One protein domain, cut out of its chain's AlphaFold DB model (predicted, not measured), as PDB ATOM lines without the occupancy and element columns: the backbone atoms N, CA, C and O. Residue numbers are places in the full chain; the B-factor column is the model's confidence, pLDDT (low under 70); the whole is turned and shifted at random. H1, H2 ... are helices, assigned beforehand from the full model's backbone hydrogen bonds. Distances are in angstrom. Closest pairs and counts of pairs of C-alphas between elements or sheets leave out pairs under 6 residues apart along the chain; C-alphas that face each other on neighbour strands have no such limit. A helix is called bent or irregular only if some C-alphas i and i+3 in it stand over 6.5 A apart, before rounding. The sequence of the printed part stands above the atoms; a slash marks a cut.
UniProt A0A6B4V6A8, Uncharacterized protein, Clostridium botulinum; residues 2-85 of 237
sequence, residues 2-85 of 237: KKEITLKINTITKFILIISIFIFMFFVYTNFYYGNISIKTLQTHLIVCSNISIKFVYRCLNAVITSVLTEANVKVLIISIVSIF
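This is residues 2 to 85 of the 237 residues of an uncharacterized protein of Clostridium botulinum (UniProt A0A6B4V6A8). Two long helices, H1 and H2, meet near their ends and make an open L, and a shorter third helix, H3, goes on outward from the far end of H2. There is no packed core: the corner of the L, where residues 30 to 34 of H1 meet residues 41 to 45 of H2, is the one place where two helices touch, and the arms reach away from it. The printed part has 84 residues with three named helices, H1, H2 and H3 in that order along the chain, and no named strand; the class is all helix. The whole is extended, with a radius of gyration of the C-alphas of 23.0 A, and its outline is flat, spanning 63 by 47 by 15 A.

The longest helix, H1, holds residues 2 to 34, from C-alpha 2 at (-22.861, 175.707, 215.229) to C-alpha 34 at (17.236, 149.578, 214.984), a length of 47.9 A. H2 holds residues 39 to 68 and measures 43.2 A from first to last C-alpha; it begins with C-alpha 39 at (13.566, 155.252, 205.093). H3 holds residues 71 to 85, measures 21.1 A, and ends with C-alpha 85 at (-37.046, 121.957, 200.305). None of the three helices is bent.

H1 touches H2 with residues 30 to 34 alone, and H2 touches H1 with residues 41 to 45 alone. Their closest C-alphas are those of Thr 30 and Leu 42, 7.1 A apart. The two helices run opposite ways at a steep tilt of 69 degrees, only just short of about perpendicular, and their centres are 22.0 A apart. H2 and H3 meet only through their link. H1 and H3 are apart. Residues 2 to 25 of H1 and residues 47 to 68 of H2 stand free. Residues 70 to 76, of which 71 to 76 belong to H3, and residues 78 to 85 of H3 stand free too. In H1, H2 and H3 every O i to N i+4 pair is within hydrogen-bond range.

The two C-alphas farthest apart are those of Gly 35, in the link after H1, and Phe 85, at 66.1 A. The first and last printed C-alphas, of Lys 2 and Phe 85, are 57.6 A apart. The printed part has no cut, and its two links, of four residues from H1 to H2 and of two residues from H2 to H3, are tight. The mean pLDDT of the printed part is 81.0, and the model's confidence is low, under 70, at residues 2 to 8.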
ATOM      1  N   LYS A   2     -24.152 175.514 214.511       54.28
ATOM      2  CA  LYS A   2     -22.861 175.707 215.229       54.28
ATOM      3  C   LYS A   2     -22.418 174.501 216.086       54.28
ATOM      4  O   LYS A   2     -21.279 174.075 215.971       54.28
ATOM      5  N   LYS A   3     -23.326 173.894 216.866       57.59
ATOM      6  CA  LYS A   3     -23.032 172.729 217.737       57.59
ATOM      7  C   LYS A   3     -22.524 171.491 216.980       57.59
ATOM      8  O   LYS A   3     -21.676 170.768 217.485       57.59
ATOM      9  N   GLU A   4     -23.030 171.263 215.772       57.34
ATOM     10  CA  GLU A   4     -22.704 170.088 214.956       57.34
ATOM     11  C   GLU A   4     -21.332 170.231 214.277       57.34
ATOM     12  O   GLU A   4     -20.565 169.274 214.195       57.34
ATOM     13  N   ILE A   5     -20.985 171.459 213.876       63.31
ATOM     14  CA  ILE A   5     -19.659 171.810 213.353       63.31
ATOM     15  C   ILE A   5     -18.606 171.675 214.462       63.31
ATOM     16  O   ILE A   5     -17.570 171.051 214.247       63.31
ATOM     17  N   THR A   6     -18.887 172.169 215.673       64.56
ATOM     18  CA  THR A   6     -17.977 172.029 216.823       64.56
ATOM     19  C   THR A   6     -17.757 170.564 217.217       64.56
ATOM     20  O   THR A   6     -16.633 170.182 217.542       64.56
ATOM     21  N   LEU A   7     -18.795 169.720 217.143       66.56
ATOM     22  CA  LEU A   7     -18.677 168.287 217.426       66.56
ATOM     23  C   LEU A   7     -17.789 167.574 216.390       66.56
ATOM     24  O   LEU A   7     -16.904 166.809 216.767       66.56
ATOM     25  N   LYS A   8     -17.977 167.866 215.093       66.88
ATOM     26  CA  LYS A   8     -17.154 167.305 214.007       66.88
ATOM     27  C   LYS A   8     -15.689 167.727 214.119       66.88
ATOM     28  O   LYS A   8     -14.815 166.872 213.996       66.88
ATOM     29  N   ILE A   9     -15.420 169.001 214.418       73.50
ATOM     30  CA  ILE A   9     -14.053 169.503 214.626       73.50
ATOM     31  C   ILE A   9     -13.388 168.763 215.793       73.50
ATOM     32  O   ILE A   9     -12.282 168.264 215.628       73.50
ATOM     33  N   ASN A  10     -14.075 168.588 216.926       78.69
ATOM     34  CA  ASN A  10     -13.520 167.877 218.084       78.69
ATOM     35  C   ASN A  10     -13.186 166.404 217.772       78.69
ATOM     36  O   ASN A  10     -12.127 165.911 218.154       78.69
ATOM     37  N   THR A  11     -14.049 165.699 217.034       81.00
ATOM     38  CA  THR A  11     -13.779 164.317 216.601       81.00
ATOM     39  C   THR A  11     -12.569 164.239 215.670       81.00
ATOM     40  O   THR A  11     -11.721 163.366 215.850       81.00
ATOM     41  N   ILE A  12     -12.445 165.172 214.721       83.94
ATOM     42  CA  ILE A  12     -11.293 165.250 213.811       83.94
ATOM     43  C   ILE A  12     -10.009 165.550 214.595       83.94
ATOM     44  O   ILE A  12      -9.006 164.870 214.400       83.94
ATOM     45  N   THR A  13     -10.031 166.503 215.529       85.12
ATOM     46  CA  THR A  13      -8.864 166.834 216.360       85.12
ATOM     47  C   THR A  13      -8.436 165.653 217.231       85.12
ATOM     48  O   THR A  13      -7.248 165.347 217.298       85.12
ATOM     49  N   LYS A  14      -9.385 164.936 217.850       85.00
ATOM     50  CA  LYS A  14      -9.095 163.708 218.609       85.00
ATOM     51  C   LYS A  14      -8.479 162.626 217.727       85.00
ATOM     52  O   LYS A  14      -7.519 161.985 218.137       85.00
ATOM     53  N   PHE A  15      -8.998 162.443 216.517       85.00
ATOM     54  CA  PHE A  15      -8.465 161.479 215.559       85.00
ATOM     55  C   PHE A  15      -7.029 161.823 215.133       85.00
ATOM     56  O   PHE A  15      -6.158 160.956 215.160       85.00
ATOM     57  N   ILE A  16      -6.757 163.098 214.833       87.19
ATOM     58  CA  ILE A  16      -5.407 163.589 214.515       87.19
ATOM     59  C   ILE A  16      -4.455 163.371 215.697       87.19
ATOM     60  O   ILE A  16      -3.328 162.921 215.499       87.19
ATOM     61  N   LEU A  17      -4.905 163.637 216.925       87.06
ATOM     62  CA  LEU A  17      -4.105 163.441 218.133       87.06
ATOM     63  C   LEU A  17      -3.758 161.960 218.354       87.06
ATOM     64  O   LEU A  17      -2.605 161.640 218.635       87.06
ATOM     65  N   ILE A  18      -4.715 161.051 218.147       86.44
ATOM     66  CA  ILE A  18      -4.480 159.600 218.217       86.44
ATOM     67  C   ILE A  18      -3.456 159.159 217.163       86.44
ATOM     68  O   ILE A  18      -2.522 158.429 217.489       86.44
ATOM     69  N   ILE A  19      -3.584 159.635 215.920       85.75
ATOM     70  CA  ILE A  19      -2.622 159.335 214.848       85.75
ATOM     71  C   ILE A  19      -1.232 159.870 215.194       85.75
ATOM     72  O   ILE A  19      -0.244 159.167 215.007       85.75
ATOM     73  N   SER A  20      -1.140 161.090 215.722       83.50
ATOM     74  CA  SER A  20       0.136 161.705 216.090       83.50
ATOM     75  C   SER A  20       0.849 160.918 217.192       83.50
ATOM     76  O   SER A  20       2.039 160.630 217.059       83.50
ATOM     77  N   ILE A  21       0.117 160.476 218.221       88.00
ATOM     78  CA  ILE A  21       0.646 159.595 219.272       88.00
ATOM     79  C   ILE A  21       1.116 158.263 218.679       88.00
ATOM     80  O   ILE A  21       2.185 157.770 219.037       88.00
ATOM     81  N   PHE A  22       0.350 157.687 217.751       82.94
ATOM     82  CA  PHE A  22       0.701 156.420 217.112       82.94
ATOM     83  C   PHE A  22       1.979 156.531 216.272       82.94
ATOM     84  O   PHE A  22       2.866 155.684 216.369       82.94
ATOM     85  N   ILE A  23       2.108 157.609 215.496       84.38
ATOM     86  CA  ILE A  23       3.308 157.914 214.712       84.38
ATOM     87  C   ILE A  23       4.509 158.124 215.641       84.38
ATOM     88  O   ILE A  23       5.575 157.563 215.399       84.38
ATOM     89  N   PHE A  24       4.340 158.880 216.728       85.50
ATOM     90  CA  PHE A  24       5.394 159.098 217.717       85.50
ATOM     91  C   PHE A  24       5.874 157.779 218.340       85.50
ATOM     92  O   PHE A  24       7.070 157.494 218.336       85.50
ATOM     93  N   MET A  25       4.944 156.932 218.791       82.94
ATOM     94  CA  MET A  25       5.245 155.594 219.319       82.94
ATOM     95  C   MET A  25       5.980 154.727 218.290       82.94
ATOM     96  O   MET A  25       6.947 154.050 218.637       82.94
ATOM     97  N   PHE A  26       5.577 154.782 217.018       80.56
ATOM     98  CA  PHE A  26       6.230 154.055 215.929       80.56
ATOM     99  C   PHE A  26       7.686 154.497 215.720       80.56
ATOM    100  O   PHE A  26       8.570 153.652 215.566       80.56
ATOM    101  N   PHE A  27       7.964 155.804 215.769       80.25
ATOM    102  CA  PHE A  27       9.329 156.328 215.666       80.25
ATOM    103  C   PHE A  27      10.192 155.962 216.875       80.25
ATOM    104  O   PHE A  27      11.319 155.503 216.688       80.25
ATOM    105  N   VAL A  28       9.665 156.103 218.099       82.88
ATOM    106  CA  VAL A  28      10.367 155.714 219.336       82.88
ATOM    107  C   VAL A  28      10.729 154.230 219.306       82.88
ATOM    108  O   VAL A  28      11.874 153.865 219.569       82.88
ATOM    109  N   TYR A  29       9.780 153.379 218.918       77.69
ATOM    110  CA  TYR A  29       9.986 151.938 218.805       77.69
ATOM    111  C   TYR A  29      11.023 151.581 217.732       77.69
ATOM    112  O   TYR A  29      11.942 150.803 217.990       77.69
ATOM    113  N   THR A  30      10.929 152.196 216.549       77.19
ATOM    114  CA  THR A  30      11.895 151.982 215.458       77.19
ATOM    115  C   THR A  30      13.309 152.371 215.889       77.19
ATOM    116  O   THR A  30      14.260 151.638 215.620       77.19
ATOM    117  N   ASN A  31      13.451 153.495 216.594       79.50
ATOM    118  CA  ASN A  31      14.738 153.951 217.106       79.50
ATOM    119  C   ASN A  31      15.299 153.012 218.186       79.50
ATOM    120  O   ASN A  31      16.488 152.712 218.170       79.50
ATOM    121  N   PHE A  32      14.447 152.509 219.085       81.75
ATOM    122  CA  PHE A  32      14.847 151.567 220.134       81.75
ATOM    123  C   PHE A  32      15.391 150.245 219.565       81.75
ATOM    124  O   PHE A  32      16.409 149.754 220.041       81.75
ATOM    125  N   TYR A  33      14.748 149.680 218.535       75.69
ATOM    126  CA  TYR A  33      15.141 148.375 217.983       75.69
ATOM    127  C   TYR A  33      16.248 148.435 216.926       75.69
ATOM    128  O   TYR A  33      17.038 147.499 216.830       75.69
ATOM    129  N   TYR A  34      16.306 149.498 216.119       77.19
ATOM    130  CA  TYR A  34      17.236 149.578 214.984       77.19
ATOM    131  C   TYR A  34      18.337 150.627 215.153       77.19
ATOM    132  O   TYR A  34      19.208 150.721 214.290       77.19
ATOM    133  N   GLY A  35      18.308 151.428 216.223       74.56
ATOM    134  CA  GLY A  35      19.336 152.421 216.560       74.56
ATOM    135  C   GLY A  35      19.457 153.611 215.598       74.56
ATOM    136  O   GLY A  35      20.115 154.590 215.935       74.56
ATOM    137  N   ASN A  36      18.840 153.552 214.410       77.69
ATOM    138  CA  ASN A  36      18.799 154.641 213.442       77.69
ATOM    139  C   ASN A  36      17.490 154.649 212.628       77.69
ATOM    140  O   ASN A  36      17.009 153.618 212.136       77.69
ATOM    141  N   ILE A  37      16.936 155.847 212.437       77.44
ATOM    142  CA  ILE A  37      15.717 156.088 211.669       77.44
ATOM    143  C   ILE A  37      16.119 156.427 210.230       77.44
ATOM    144  O   ILE A  37      16.533 157.539 209.917       77.44
ATOM    145  N   SER A  38      15.973 155.456 209.335       81.50
ATOM    146  CA  SER A  38      16.164 155.617 207.894       81.50
ATOM    147  C   SER A  38      14.898 155.189 207.158       81.50
ATOM    148  O   SER A  38      14.096 154.405 207.669       81.50
ATOM    149  N   ILE A  39      14.723 155.643 205.918       77.31
ATOM    150  CA  ILE A  39      13.566 155.252 205.093       77.31
ATOM    151  C   ILE A  39      13.497 153.723 204.933       77.31
ATOM    152  O   ILE A  39      12.415 153.142 205.008       77.31
ATOM    153  N   LYS A  40      14.650 153.051 204.797       79.75
ATOM    154  CA  LYS A  40      14.724 151.586 204.680       79.75
ATOM    155  C   LYS A  40      14.303 150.875 205.968       79.75
ATOM    156  O   LYS A  40      13.593 149.870 205.899       79.75
ATOM    157  N   THR A  41      14.704 151.385 207.137       79.69
ATOM    158  CA  THR A  41      14.305 150.795 208.427       79.69
ATOM    159  C   THR A  41      12.813 150.993 208.685       79.69
ATOM    160  O   THR A  41      12.141 150.031 209.044       79.69
ATOM    161  N   LEU A  42      12.255 152.167 208.364       78.19
ATOM    162  CA  LEU A  42      10.812 152.429 208.453       78.19
ATOM    163  C   LEU A  42       9.989 151.511 207.532       78.19
ATOM    164  O   LEU A  42       8.998 150.933 207.975       78.19
ATOM    165  N   GLN A  43      10.409 151.331 206.274       79.25
ATOM    166  CA  GLN A  43       9.744 150.427 205.322       79.25
ATOM    167  C   GLN A  43       9.756 148.976 205.804       79.25
ATOM    168  O   GLN A  43       8.718 148.316 205.819       79.25
ATOM    169  N   THR A  44      10.923 148.491 206.237       80.06
ATOM    170  CA  THR A  44      11.075 147.126 206.760       80.06
ATOM    171  C   THR A  44      10.143 146.905 207.948       80.06
ATOM    172  O   THR A  44       9.453 145.889 208.027       80.06
ATOM    173  N   HIS A  45      10.050 147.886 208.844       79.44
ATOM    174  CA  HIS A  45       9.212 147.764 210.024       79.44
ATOM    175  C   HIS A  45       7.717 147.829 209.715       79.44
ATOM    176  O   HIS A  45       6.943 147.060 210.282       79.44
ATOM    177  N   LEU A  46       7.312 148.674 208.767       80.25
ATOM    178  CA  LEU A  46       5.929 148.748 208.301       80.25
ATOM    179  C   LEU A  46       5.478 147.411 207.694       80.25
ATOM    180  O   LEU A  46       4.371 146.954 207.989       80.25
ATOM    181  N   ILE A  47       6.348 146.739 206.931       82.38
ATOM    182  CA  ILE A  47       6.089 145.394 206.388       82.38
ATOM    183  C   ILE A  47       5.930 144.373 207.523       82.38
ATOM    184  O   ILE A  47       4.976 143.594 207.518       82.38
ATOM    185  N   VAL A  48       6.817 144.390 208.524       83.00
ATOM    186  CA  VAL A  48       6.734 143.485 209.685       83.00
ATOM    187  C   VAL A  48       5.440 143.705 210.473       83.00
ATOM    188  O   VAL A  48       4.716 142.743 210.732       83.00
ATOM    189  N   CYS A  49       5.100 144.954 210.799       81.31
ATOM    190  CA  CYS A  49       3.869 145.297 211.514       81.31
ATOM    191  C   CYS A  49       2.617 144.906 210.718       81.31
ATOM    192  O   CYS A  49       1.675 144.338 211.278       81.31
ATOM    193  N   SER A  50       2.618 145.143 209.404       80.06
ATOM    194  CA  SER A  50       1.525 144.737 208.513       80.06
ATOM    195  C   SER A  50       1.359 143.219 208.497       80.06
ATOM    196  O   SER A  50       0.253 142.720 208.676       80.06
ATOM    197  N   ASN A  51       2.457 142.468 208.390       86.31
ATOM    198  CA  ASN A  51       2.428 141.007 208.408       86.31
ATOM    199  C   ASN A  51       1.923 140.437 209.739       86.31
ATOM    200  O   ASN A  51       1.161 139.468 209.742       86.31
ATOM    201  N   ILE A  52       2.318 141.030 210.871       85.50
ATOM    202  CA  ILE A  52       1.808 140.646 212.196       85.50
ATOM    203  C   ILE A  52       0.304 140.919 212.282       85.50
ATOM    204  O   ILE A  52      -0.453 140.047 212.709       85.50
ATOM    205  N   SER A  53      -0.134 142.089 211.813       81.06
ATOM    206  CA  SER A  53      -1.545 142.489 211.814       81.06
ATOM    207  C   SER A  53      -2.391 141.553 210.949       81.06
ATOM    208  O   SER A  53      -3.420 141.056 211.399       81.06
ATOM    209  N   ILE A  54      -1.921 141.219 209.744       86.06
ATOM    210  CA  ILE A  54      -2.587 140.271 208.839       86.06
ATOM    211  C   ILE A  54      -2.655 138.874 209.468       86.06
ATOM    212  O   ILE A  54      -3.717 138.253 209.452       86.06
ATOM    213  N   LYS A  55      -1.566 138.382 210.077       91.00
ATOM    214  CA  LYS A  55      -1.575 137.097 210.799       91.00
ATOM    215  C   LYS A  55      -2.571 137.094 211.954       91.00
ATOM    216  O   LYS A  55      -3.230 136.079 212.177       91.00
ATOM    217  N   PHE A  56      -2.678 138.198 212.688       86.69
ATOM    218  CA  PHE A  56      -3.630 138.328 213.784       86.69
ATOM    219  C   PHE A  56      -5.074 138.297 213.274       86.69
ATOM    220  O   PHE A  56      -5.867 137.485 213.743       86.69
ATOM    221  N   VAL A  57      -5.391 139.095 212.249       87.44
ATOM    222  CA  VAL A  57      -6.717 139.107 211.613       87.44
ATOM    223  C   VAL A  57      -7.075 137.726 211.069       87.44
ATOM    224  O   VAL A  57      -8.171 137.236 211.327       87.44
ATOM    225  N   TYR A  58      -6.143 137.061 210.385       91.50
ATOM    226  CA  TYR A  58      -6.346 135.708 209.875       91.50
ATOM    227  C   TYR A  58      -6.662 134.711 210.996       91.50
ATOM    228  O   TYR A  58      -7.596 133.926 210.866       91.50
ATOM    229  N   ARG A  59      -5.939 134.763 212.122       89.12
ATOM    230  CA  ARG A  59      -6.222 133.906 213.286       89.12
ATOM    231  C   ARG A  59      -7.603 134.172 213.873       89.12
ATOM    232  O   ARG A  59      -8.314 133.214 214.155       89.12
ATOM    233  N   CYS A  60      -7.987 135.437 214.025       86.31
ATOM    234  CA  CYS A  60      -9.308 135.807 214.529       86.31
ATOM    235  C   CYS A  60     -10.420 135.311 213.597       86.31
ATOM    236  O   CYS A  60     -11.366 134.679 214.058       86.31
ATOM    237  N   LEU A  61     -10.282 135.532 212.287       86.19
ATOM    238  CA  LEU A  61     -11.242 135.047 211.296       86.19
ATOM    239  C   LEU A  61     -11.331 133.524 211.302       86.19
ATOM    240  O   LEU A  61     -12.431 132.982 211.332       86.19
ATOM    241  N   ASN A  62     -10.194 132.831 211.327       86.88
ATOM    242  CA  ASN A  62     -10.184 131.376 211.328       86.88
ATOM    243  C   ASN A  62     -10.827 130.815 212.603       86.88
ATOM    244  O   ASN A  62     -11.636 129.902 212.509       86.88
ATOM    245  N   ALA A  63     -10.558 131.413 213.770       83.69
ATOM    246  CA  ALA A  63     -11.193 131.033 215.032       83.69
ATOM    247  C   ALA A  63     -12.721 131.200 214.983       83.69
ATOM    248  O   ALA A  63     -13.451 130.292 215.385       83.69
ATOM    249  N   VAL A  64     -13.208 132.319 214.435       79.00
ATOM    250  CA  VAL A  64     -14.646 132.566 214.239       79.00
ATOM    251  C   VAL A  64     -15.248 131.537 213.283       79.00
ATOM    252  O   VAL A  64     -16.267 130.931 213.601       79.00
ATOM    253  N   ILE A  65     -14.597 131.278 212.148       81.75
ATOM    254  CA  ILE A  65     -15.048 130.287 211.164       81.75
ATOM    255  C   ILE A  65     -15.124 128.900 211.808       81.75
ATOM    256  O   ILE A  65     -16.169 128.263 211.730       81.75
ATOM    257  N   THR A  66     -14.080 128.452 212.509       80.00
ATOM    258  CA  THR A  66     -14.075 127.146 213.193       80.00
ATOM    259  C   THR A  66     -15.080 127.060 214.341       80.00
ATOM    260  O   THR A  66     -15.620 125.989 214.599       80.00
ATOM    261  N   SER A  67     -15.376 128.176 215.012       76.00
ATOM    262  CA  SER A  67     -16.404 128.239 216.057       76.00
ATOM    263  C   SER A  67     -17.819 128.127 215.490       76.00
ATOM    264  O   SER A  67     -18.718 127.658 216.187       76.00
ATOM    265  N   VAL A  68     -18.041 128.589 214.259       73.56
ATOM    266  CA  VAL A  68     -19.361 128.592 213.617       73.56
ATOM    267  C   VAL A  68     -19.584 127.302 212.825       73.56
ATOM    268  O   VAL A  68     -20.653 126.704 212.941       73.56
ATOM    269  N   LEU A  69     -18.577 126.820 212.092       78.06
ATOM    270  CA  LEU A  69     -18.587 125.561 211.333       78.06
ATOM    271  C   LEU A  69     -18.270 124.345 212.216       78.06
ATOM    272  O   LEU A  69     -17.430 123.509 211.887       78.06
ATOM    273  N   THR A  70     -18.963 124.221 213.342       82.06
ATOM    274  CA  THR A  70     -18.963 122.965 214.098       82.06
ATOM    275  C   THR A  70     -19.839 121.932 213.392       82.06
ATOM    276  O   THR A  70     -20.808 122.274 212.710       82.06
ATOM    277  N   GLU A  71     -19.533 120.646 213.576       79.81
ATOM    278  CA  GLU A  71     -20.295 119.544 212.972       79.81
ATOM    279  C   GLU A  71     -21.800 119.637 213.288       79.81
ATOM    280  O   GLU A  71     -22.641 119.415 212.416       79.81
ATOM    281  N   ALA A  72     -22.148 120.031 214.517       83.81
ATOM    282  CA  ALA A  72     -23.530 120.228 214.943       83.81
ATOM    283  C   ALA A  72     -24.226 121.344 214.148       83.81
ATOM    284  O   ALA A  72     -25.317 121.132 213.619       83.81
ATOM    285  N   ASN A  73     -23.581 122.503 213.997       83.50
ATOM    286  CA  ASN A  73     -24.144 123.636 213.264       83.50
ATOM    287  C   ASN A  73     -24.305 123.327 211.771       83.50
ATOM    288  O   ASN A  73     -25.321 123.683 211.176       83.50
ATOM    289  N   VAL A  74     -23.350 122.609 211.172       82.88
ATOM    290  CA  VAL A  74     -23.438 122.168 209.772       82.88
ATOM    291  C   VAL A  74     -24.598 121.187 209.579       82.88
ATOM    292  O   VAL A  74     -25.372 121.343 208.636       82.88
ATOM    293  N   LYS A  75     -24.785 120.223 210.494       85.00
ATOM    294  CA  LYS A  75     -25.939 119.307 210.466       85.00
ATOM    295  C   LYS A  75     -27.265 120.060 210.561       85.00
ATOM    296  O   LYS A  75     -28.171 119.769 209.786       85.00
ATOM    297  N   VAL A  76     -27.373 121.043 211.459       88.19
ATOM    298  CA  VAL A  76     -28.573 121.891 211.583       88.19
ATOM    299  C   VAL A  76     -28.855 122.627 210.274       88.19
ATOM    300  O   VAL A  76     -29.987 122.608 209.801       88.19
ATOM    301  N   LEU A  77     -27.827 123.200 209.646       85.88
ATOM    302  CA  LEU A  77     -27.952 123.924 208.379       85.88
ATOM    303  C   LEU A  77     -28.448 123.004 207.247       85.88
ATOM    304  O   LEU A  77     -29.378 123.360 206.522       85.88
ATOM    305  N   ILE A  78     -27.900 121.787 207.146       86.81
ATOM    306  CA  ILE A  78     -28.348 120.769 206.183       86.81
ATOM    307  C   ILE A  78     -29.809 120.384 206.440       86.81
ATOM    308  O   ILE A  78     -30.610 120.369 205.505       86.81
ATOM    309  N   ILE A  79     -30.178 120.115 207.697       90.12
ATOM    310  CA  ILE A  79     -31.556 119.768 208.069       90.12
ATOM    311  C   ILE A  79     -32.506 120.907 207.695       90.12
ATOM    312  O   ILE A  79     -33.532 120.650 207.075       90.12
ATOM    313  N   SER A  80     -32.159 122.161 207.992       86.25
ATOM    314  CA  SER A  80     -32.980 123.320 207.633       86.25
ATOM    315  C   SER A  80     -33.187 123.448 206.124       86.25
ATOM    316  O   SER A  80     -34.317 123.667 205.691       86.25
ATOM    317  N   ILE A  81     -32.143 123.255 205.309       89.25
ATOM    318  CA  ILE A  81     -32.260 123.283 203.842       89.25
ATOM    319  C   ILE A  81     -33.194 122.170 203.356       89.25
ATOM    320  O   ILE A  81     -34.086 122.422 202.545       89.25
ATOM    321  N   VAL A  82     -33.034 120.951 203.879       89.88
ATOM    322  CA  VAL A  82     -33.894 119.812 203.531       89.88
ATOM    323  C   VAL A  82     -35.340 120.064 203.962       89.88
ATOM    324  O   VAL A  82     -36.256 119.826 203.178       89.88
ATOM    325  N   SER A  83     -35.576 120.605 205.159       82.50
ATOM    326  CA  SER A  83     -36.914 120.965 205.636       82.50
ATOM    327  C   SER A  83     -37.569 122.034 204.762       82.50
ATOM    328  O   SER A  83     -38.729 121.877 204.391       82.50
ATOM    329  N   ILE A  84     -36.835 123.083 204.376       85.06
ATOM    330  CA  ILE A  84     -37.334 124.123 203.464       85.06
ATOM    331  C   ILE A  84     -37.667 123.516 202.099       85.06
ATOM    332  O   ILE A  84     -38.730 123.795 201.548       85.06
ATOM    333  N   PHE A  85     -36.805 122.645 201.571       84.06
ATOM    334  CA  PHE A  85     -37.046 121.957 200.305       84.06
ATOM    335  C   PHE A  85     -38.292 121.063 200.364       84.06
ATOM    336  O   PHE A  85     -39.096 121.071 199.435       84.06
TER     337      PHE A  85